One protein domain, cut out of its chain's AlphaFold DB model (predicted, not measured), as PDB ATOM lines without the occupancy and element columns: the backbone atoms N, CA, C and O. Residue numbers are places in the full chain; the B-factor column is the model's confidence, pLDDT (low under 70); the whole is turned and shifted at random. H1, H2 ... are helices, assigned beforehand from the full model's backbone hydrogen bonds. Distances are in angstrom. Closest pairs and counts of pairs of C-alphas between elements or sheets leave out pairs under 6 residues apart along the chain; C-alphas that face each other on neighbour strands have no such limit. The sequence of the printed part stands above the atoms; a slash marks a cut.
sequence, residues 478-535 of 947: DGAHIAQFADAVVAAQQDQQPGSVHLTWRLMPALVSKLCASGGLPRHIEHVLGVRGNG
ATOM      1  N   ASP A 478     -47.050 -18.834   2.684       71.62
ATOM      2  CA  ASP A 478     -48.297 -18.326   3.260       71.62
ATOM      3  C   ASP A 478     -48.566 -18.948   4.646       71.62
ATOM      4  O   ASP A 478     -47.856 -19.848   5.089       71.62
ATOM      5  N   GLY A 479     -49.596 -18.482   5.355       77.00
ATOM      6  CA  GLY A 479     -49.857 -18.926   6.726       77.00
ATOM      7  C   GLY A 479     -50.163 -20.425   6.882       77.00
ATOM      8  O   GLY A 479     -49.773 -21.024   7.887       77.00
ATOM      9  N   ALA A 480     -50.767 -21.067   5.880       80.38
ATOM     10  CA  ALA A 480     -51.005 -22.508   5.899       80.38
ATOM     11  C   ALA A 480     -49.682 -23.271   5.739       80.38
ATOM     12  O   ALA A 480     -49.380 -24.200   6.489       80.38
ATOM     13  N   HIS A 481     -48.844 -22.810   4.814       78.25
ATOM     14  CA  HIS A 481     -47.511 -23.346   4.580       78.25
ATOM     15  C   HIS A 481     -46.532 -23.062   5.754       78.25
ATOM     16  O   HIS A 481     -45.709 -23.919   6.085       78.25
ATOM     17  N   ILE A 482     -46.670 -21.936   6.474       81.19
ATOM     18  CA  ILE A 482     -45.979 -21.673   7.755       81.19
ATOM     19  C   ILE A 482     -46.345 -22.750   8.775       81.19
ATOM     20  O   ILE A 482     -45.453 -23.331   9.394       81.19
ATOM     21  N   ALA A 483     -47.640 -23.030   8.941       85.62
ATOM     22  CA  ALA A 483     -48.122 -24.023   9.894       85.62
ATOM     23  C   ALA A 483     -47.647 -25.444   9.537       85.62
ATOM     24  O   ALA A 483     -47.220 -26.182  10.424       85.62
ATOM     25  N   GLN A 484     -47.649 -25.802   8.248       82.25
ATOM     26  CA  GLN A 484     -47.165 -27.100   7.767       82.25
ATOM     27  C   GLN A 484     -45.664 -27.289   8.040       82.25
ATOM     28  O   GLN A 484     -45.249 -28.342   8.524       82.25
ATOM     29  N   PHE A 485     -44.844 -26.265   7.778       79.19
ATOM     30  CA  PHE A 485     -43.407 -26.337   8.050       79.19
ATOM     31  C   PHE A 485     -43.101 -26.298   9.555       79.19
ATOM     32  O   PHE A 485     -42.201 -27.001  10.008       79.19
ATOM     33  N   ALA A 486     -43.868 -25.541  10.347       84.81
ATOM     34  CA  ALA A 486     -43.740 -25.533  11.802       84.81
ATOM     35  C   ALA A 486     -44.036 -26.913  12.418       84.81
ATOM     36  O   ALA A 486     -43.286 -27.366  13.282       84.81
ATOM     37  N   ASP A 487     -45.067 -27.613  11.934       83.62
ATOM     38  CA  ASP A 487     -45.373 -28.984  12.359       83.62
ATOM     39  C   ASP A 487     -44.257 -29.969  11.980       83.62
ATOM     40  O   ASP A 487     -43.855 -30.784  12.810       83.62
ATOM     41  N   ALA A 488     -43.698 -29.857  10.769       78.94
ATOM     42  CA  ALA A 488     -42.562 -30.676  10.339       78.94
ATOM     43  C   ALA A 488     -41.303 -30.432  11.194       78.94
ATOM     44  O   ALA A 488     -40.638 -31.388  11.596       78.94
ATOM     45  N   VAL A 489     -40.990 -29.168  11.507       77.88
ATOM     46  CA  VAL A 489     -39.865 -28.789  12.380       77.88
ATOM     47  C   VAL A 489     -40.030 -29.369  13.785       77.88
ATOM     48  O   VAL A 489     -39.086 -29.949  14.320       77.88
ATOM     49  N   VAL A 490     -41.227 -29.261  14.368       81.12
ATOM     50  CA  VAL A 490     -41.513 -29.810  15.701       81.12
ATOM     51  C   VAL A 490     -41.444 -31.339  15.717       81.12
ATOM     52  O   VAL A 490     -40.958 -31.893  16.700       81.12
ATOM     53  N   ALA A 491     -41.863 -32.026  14.649       77.44
ATOM     54  CA  ALA A 491     -41.775 -33.486  14.565       77.44
ATOM     55  C   ALA A 491     -40.321 -33.985  14.675       77.44
ATOM     56  O   ALA A 491     -39.995 -34.708  15.615       77.44
ATOM     57  N   ALA A 492     -39.404 -33.517  13.818       72.38
ATOM     58  CA  ALA A 492     -38.023 -34.015  13.869       72.38
ATOM     59  C   ALA A 492     -37.223 -33.512  15.091       72.38
ATOM     60  O   ALA A 492     -36.214 -34.119  15.452       72.38
ATOM     61  N   GLN A 493     -37.661 -32.436  15.764       72.06
ATOM     62  CA  GLN A 493     -37.154 -32.086  17.100       72.06
ATOM     63  C   GLN A 493     -37.510 -33.157  18.146       72.06
ATOM     64  O   GLN A 493     -36.692 -33.437  19.022       72.06
ATOM     65  N   GLN A 494     -38.700 -33.762  18.060       71.88
ATOM     66  CA  GLN A 494     -39.116 -34.851  18.951       71.88
ATOM     67  C   GLN A 494     -38.352 -36.145  18.640       71.88
ATOM     68  O   GLN A 494     -37.849 -36.775  19.568       71.88
ATOM     69  N   ASP A 495     -38.172 -36.485  17.357       67.31
ATOM     70  CA  ASP A 495     -37.396 -37.664  16.932       67.31
ATOM     71  C   ASP A 495     -35.934 -37.617  17.412       67.31
ATOM     72  O   ASP A 495     -35.353 -38.638  17.779       67.31
ATOM     73  N   GLN A 496     -35.330 -36.421  17.452       65.69
ATOM     74  CA  GLN A 496     -33.958 -36.214  17.937       65.69
ATOM     75  C   GLN A 496     -33.837 -36.187  19.470       65.69
ATOM     76  O   GLN A 496     -32.735 -36.367  19.992       65.69
ATOM     77  N   GLN A 497     -34.929 -35.937  20.202       64.56
ATOM     78  CA  GLN A 497     -34.942 -35.867  21.670       64.56
ATOM     79  C   GLN A 497     -36.174 -36.577  22.268       64.56
ATOM     80  O   GLN A 497     -37.031 -35.923  22.878       64.56
ATOM     81  N   PRO A 498     -36.266 -37.918  22.144       52.88
ATOM     82  CA  PRO A 498     -37.362 -38.698  22.712       52.88
ATOM     83  C   PRO A 498     -37.383 -38.564  24.243       52.88
ATOM     84  O   PRO A 498     -36.536 -39.110  24.948       52.88
ATOM     85  N   GLY A 499     -38.358 -37.805  24.753       54.47
ATOM     86  CA  GLY A 499     -38.479 -37.424  26.166       54.47
ATOM     87  C   GLY A 499     -38.547 -35.912  26.419       54.47
ATOM     88  O   GLY A 499     -38.855 -35.503  27.538       54.47
ATOM     89  N   SER A 500     -38.306 -35.074  25.404       57.75
ATOM     90  CA  SER A 500     -38.557 -33.629  25.489       57.75
ATOM     91  C   SER A 500     -40.059 -33.310  25.575       57.75
ATOM     92  O   SER A 500     -40.910 -34.101  25.162       57.75
ATOM     93  N   VAL A 501     -40.409 -32.138  26.114       56.59
ATOM     94  CA  VAL A 501     -41.810 -31.698  26.230       56.59
ATOM     95  C   VAL A 501     -42.382 -31.437  24.836       56.59
ATOM     96  O   VAL A 501     -41.827 -30.643  24.080       56.59
ATOM     97  N   HIS A 502     -43.518 -32.062  24.510       63.84
ATOM     98  CA  HIS A 502     -44.190 -31.923  23.213       63.84
ATOM     99  C   HIS A 502     -44.552 -30.451  22.917       63.84
ATOM    100  O   HIS A 502     -45.550 -29.922  23.427       63.84
ATOM    101  N   LEU A 503     -43.739 -29.775  22.094       68.06
ATOM    102  CA  LEU A 503     -43.863 -28.341  21.823       68.06
ATOM    103  C   LEU A 503     -45.157 -28.042  21.058       68.06
ATOM    104  O   LEU A 503     -45.260 -28.217  19.846       68.06
ATOM    105  N   THR A 504     -46.165 -27.566  21.780       78.94
ATOM    106  CA  THR A 504     -47.525 -27.432  21.249       78.94
ATOM    107  C   THR A 504     -47.765 -26.000  20.775       78.94
ATOM    108  O   THR A 504     -48.497 -25.228  21.393       78.94
ATOM    109  N   TRP A 505     -47.084 -25.622  19.687       86.75
ATOM    110  CA  TRP A 505     -46.912 -24.222  19.279       86.75
ATOM    111  C   TRP A 505     -48.228 -23.458  19.057       86.75
ATOM    112  O   TRP A 505     -48.308 -22.290  19.432       86.75
ATOM    113  N   ARG A 506     -49.282 -24.115  18.542       88.50
ATOM    114  CA  ARG A 506     -50.621 -23.515  18.333       88.50
ATOM    115  C   ARG A 506     -51.297 -23.029  19.622       88.50
ATOM    116  O   ARG A 506     -52.149 -22.152  19.567       88.50
ATOM    117  N   LEU A 507     -50.914 -23.571  20.782       86.25
ATOM    118  CA  LEU A 507     -51.451 -23.175  22.091       86.25
ATOM    119  C   LEU A 507     -50.567 -22.137  22.812       86.25
ATOM    120  O   LEU A 507     -50.844 -21.782  23.955       86.25
ATOM    121  N   MET A 508     -49.499 -21.648  22.170       85.75
ATOM    122  CA  MET A 508     -48.521 -20.732  22.766       85.75
ATOM    123  C   MET A 508     -48.552 -19.366  22.055       85.75
ATOM    124  O   MET A 508     -47.929 -19.229  21.000       85.75
ATOM    125  N   PRO A 509     -49.191 -18.320  22.628       81.50
ATOM    126  CA  PRO A 509     -49.309 -17.004  21.988       81.50
ATOM    127  C   PRO A 509     -47.980 -16.426  21.500       81.50
ATOM    128  O   PRO A 509     -47.860 -16.013  20.350       81.50
ATOM    129  N   ALA A 510     -46.944 -16.496  22.338       81.62
ATOM    130  CA  ALA A 510     -45.613 -15.992  22.015       81.62
ATOM    131  C   ALA A 510     -44.896 -16.760  20.884       81.62
ATOM    132  O   ALA A 510     -43.886 -16.263  20.388       81.62
ATOM    133  N   LEU A 511     -45.377 -17.943  20.480       85.44
ATOM    134  CA  LEU A 511     -44.918 -18.639  19.272       85.44
ATOM    135  C   LEU A 511     -45.816 -18.313  18.079       85.44
ATOM    136  O   LEU A 511     -45.285 -17.951  17.034       85.44
ATOM    137  N   VAL A 512     -47.145 -18.348  18.232       85.38
ATOM    138  CA  VAL A 512     -48.097 -18.000  17.157       85.38
ATOM    139  C   VAL A 512     -47.818 -16.600  16.597       85.38
ATOM    140  O   VAL A 512     -47.621 -16.459  15.391       85.38
ATOM    141  N   SER A 513     -47.686 -15.578  17.449       78.12
ATOM    142  CA  SER A 513     -47.369 -14.209  17.008       78.12
ATOM    143  C   SER A 513     -46.023 -14.123  16.283       78.12
ATOM    144  O   SER A 513     -45.919 -13.489  15.235       78.12
ATOM    145  N   LYS A 514     -44.995 -14.825  16.775       80.56
ATOM    146  CA  LYS A 514     -43.665 -14.842  16.146       80.56
ATOM    147  C   LYS A 514     -43.623 -15.636  14.839       80.56
ATOM    148  O   LYS A 514     -42.839 -15.287  13.962       80.56
ATOM    149  N   LEU A 515     -44.470 -16.653  14.677       82.44
ATOM    150  CA  LEU A 515     -44.649 -17.375  13.415       82.44
ATOM    151  C   LEU A 515     -45.368 -16.500  12.382       82.44
ATOM    152  O   LEU A 515     -44.897 -16.412  11.250       82.44
ATOM    153  N   CYS A 516     -46.405 -15.755  12.773       76.88
ATOM    154  CA  CYS A 516     -46.997 -14.716  11.927       76.88
ATOM    155  C   CYS A 516     -45.969 -13.627  11.543       76.88
ATOM    156  O   CYS A 516     -45.859 -13.242  10.380       76.88
ATOM    157  N   ALA A 517     -45.130 -13.195  12.491       71.56
ATOM    158  CA  ALA A 517     -44.032 -12.250  12.260       71.56
ATOM    159  C   ALA A 517     -42.776 -12.863  11.595       71.56
ATOM    160  O   ALA A 517     -41.791 -12.157  11.362       71.56
ATOM    161  N   SER A 518     -42.772 -14.160  11.259       71.94
ATOM    162  CA  SER A 518     -41.639 -14.813  10.574       71.94
ATOM    163  C   SER A 518     -41.465 -14.339   9.126       71.94
ATOM    164  O   SER A 518     -40.407 -14.543   8.525       71.94
ATOM    165  N   GLY A 519     -42.517 -13.735   8.561       64.00
ATOM    166  CA  GLY A 519     -42.593 -13.378   7.148       64.00
ATOM    167  C   GLY A 519     -42.661 -14.589   6.215       64.00
ATOM    168  O   GLY A 519     -42.414 -14.415   5.031       64.00
ATOM    169  N   GLY A 520     -42.949 -15.792   6.734       67.12
ATOM    170  CA  GLY A 520     -43.066 -17.037   5.965       67.12
ATOM    171  C   GLY A 520     -41.747 -17.741   5.639       67.12
ATOM    172  O   GLY A 520     -41.673 -18.543   4.715       67.12
ATOM    173  N   LEU A 521     -40.668 -17.430   6.355       70.19
ATOM    174  CA  LEU A 521     -39.315 -17.811   5.945       70.19
ATOM    175  C   LEU A 521     -38.770 -19.005   6.757       70.19
ATOM    176  O   LEU A 521     -38.617 -18.870   7.972       70.19
ATOM    177  N   PRO A 522     -38.410 -20.146   6.126       71.06
ATOM    178  CA  PRO A 522     -37.949 -21.370   6.789       71.06
ATOM    179  C   PRO A 522     -37.009 -21.196   7.992       71.06
ATOM    180  O   PRO A 522     -37.381 -21.584   9.091       71.06
ATOM    181  N   ARG A 523     -35.832 -20.557   7.864       69.12
ATOM    182  CA  ARG A 523     -34.912 -20.380   9.012       69.12
ATOM    183  C   ARG A 523     -35.455 -19.433  10.086       69.12
ATOM    184  O   ARG A 523     -34.958 -19.450  11.206       69.12
ATOM    185  N   HIS A 524     -36.429 -18.587   9.763       72.38
ATOM    186  CA  HIS A 524     -37.082 -17.719  10.744       72.38
ATOM    187  C   HIS A 524     -38.115 -18.527  11.538       72.38
ATOM    188  O   HIS A 524     -38.187 -18.380  12.753       72.38
ATOM    189  N   ILE A 525     -38.810 -19.469  10.889       77.38
ATOM    190  CA  ILE A 525     -39.630 -20.493  11.552       77.38
ATOM    191  C   ILE A 525     -38.741 -21.422  12.406       77.38
ATOM    192  O   ILE A 525     -39.010 -21.580  13.594       77.38
ATOM    193  N   GLU A 526     -37.624 -21.935  11.868       76.50
ATOM    194  CA  GLU A 526     -36.608 -22.703  12.621       76.50
ATOM    195  C   GLU A 526     -36.102 -21.934  13.857       76.50
ATOM    196  O   GLU A 526     -35.936 -22.519  14.925       76.50
ATOM    197  N   HIS A 527     -35.846 -20.626  13.733       76.62
ATOM    198  CA  HIS A 527     -35.386 -19.787  14.843       76.62
ATOM    199  C   HIS A 527     -36.474 -19.573  15.904       76.62
ATOM    200  O   HIS A 527     -36.197 -19.716  17.094       76.62
ATOM    201  N   VAL A 528     -37.714 -19.285  15.494       80.44
ATOM    202  CA  VAL A 528     -38.859 -19.132  16.410       80.44
ATOM    203  C   VAL A 528     -39.155 -20.432  17.166       80.44
ATOM    204  O   VAL A 528     -39.533 -20.381  18.333       80.44
ATOM    205  N   LEU A 529     -38.910 -21.586  16.540       81.88
ATOM    206  CA  LEU A 529     -39.015 -22.921  17.142       81.88
ATOM    207  C   LEU A 529     -37.710 -23.393  17.826       81.88
ATOM    208  O   LEU A 529     -37.603 -24.546  18.237       81.88
ATOM    209  N   GLY A 530     -36.707 -22.521  17.976       73.56
ATOM    210  CA  GLY A 530     -35.496 -22.783  18.763       73.56
ATOM    211  C   GLY A 530     -34.442 -23.696  18.120       73.56
ATOM    212  O   GLY A 530     -33.438 -23.992  18.761       73.56
ATOM    213  N   VAL A 531     -34.611 -24.114  16.861       69.56
ATOM    214  CA  VAL A 531     -33.648 -24.964  16.123       69.56
ATOM    215  C   VAL A 531     -32.339 -24.219  15.819       69.56
ATOM    216  O   VAL A 531     -31.277 -24.831  15.699       69.56
ATOM    217  N   ARG A 532     -32.398 -22.890  15.649       60.72
ATOM    218  CA  ARG A 532     -31.262 -22.060  15.212       60.72
ATOM    219  C   ARG A 532     -31.041 -20.850  16.112       60.72
ATOM    220  O   ARG A 532     -31.966 -20.090  16.387       60.72
ATOM    221  N   GLY A 533     -29.781 -20.616  16.478       53.16
ATOM    222  CA  GLY A 533     -29.351 -19.382  17.140       53.16
ATOM    223  C   GLY A 533     -29.345 -18.162  16.207       53.16
ATOM    224  O   GLY A 533     -29.294 -18.292  14.982       53.16
ATOM    225  N   ASN A 534     -29.344 -16.968  16.804       51.25
ATOM    226  CA  ASN A 534     -29.589 -15.674  16.147       51.25
ATOM    227  C   ASN A 534     -28.725 -15.409  14.893       51.25
ATOM    228  O   ASN A 534     -29.174 -14.740  13.967       51.25
ATOM    229  N   GLY A 535     -27.502 -15.951  14.832       47.69
ATOM    230  CA  GLY A 535     -26.586 -15.795  13.692       47.69
ATOM    231  C   GLY A 535     -27.012 -16.489  12.387       47.69
ATOM    232  O   GLY A 535     -26.331 -16.333  11.376       47.69
TER     233      GLY A 535
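AT A GLANCE: This is residues 478 to 535 of the 947 residues of an uncharacterized protein of Capsaspora owczarzaki (strain ATCC 30864) (UniProt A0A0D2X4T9). One long helix, H1, makes the longest part, and a hairpin of two short helices, H2 and H3, sits near its first half, with H3 packed on H1. After H1 the long link of residues 497 to 508 folds back toward the beginning of H1, and the turn that sticks out is residues 495 to 501. The printed part has 58 residues with three named helices, in the order H1, H2, H3, and no named strand; its class is all helix. It is compact, with a radius of gyration of the C-alphas of 10.9 A, and the C-alphas span 30 by 27 by 19 A.

IN THESE COORDINATES: Begin with H1, residues 479 to 496: find C-alpha 479 at (-49.857, -18.926, 6.726) and go on to C-alpha 496 at (-33.958, -36.214, 17.937), 26.0 A away. H3, residues 522 to 528, measures 9.9 A and ends with C-alpha 528 at (-38.859, -19.132, 16.410). H2, residues 509 to 516, measures 10.6 A from its first to its last C-alpha.

HOW THE PARTS SIT: Look first at residues 482 to 489 of H1, for with these alone it touches H3. The closest C-alphas are those of Ala 486 and Ile 525, 6.5 A apart. H1 and H3 run the same way at a steep tilt of 69 degrees, only just short of about perpendicular. Go on from Ile 525 to Leu 515, and you find H2 touching H3, their closest C-alphas 6.2 A apart. H2 and H3 run opposite ways at a shallow tilt of 19 degrees and form a helical hairpin. H1 and H2 are close but not clearly touching: their closest C-alphas, of Ile 482 and Leu 515, are 7.2 A apart, and they run opposite ways at a steep tilt of 60 degrees. In the backbones of H1 and H3 every O i to N i+4 pair is within hydrogen-bond range; in H2 it is 3 of 4.

THE WHOLE: Look for the two C-alphas farthest apart at Asp 478 and Gly 499, 31.4 A from each other; those of the first and last printed residues, Asp 478 and Gly 535, are 24.2 A apart. The printed part has no cut. The link from H1 to H2, 12 residues, is long, and that from H2 to H3, 5 residues, is tight. In the B-factor column the mean pLDDT of the printed part is 73.6, and you will find values under 70 at residues 495 to 503, 519 to 520, 523 and 531 to 535 of this predicted model.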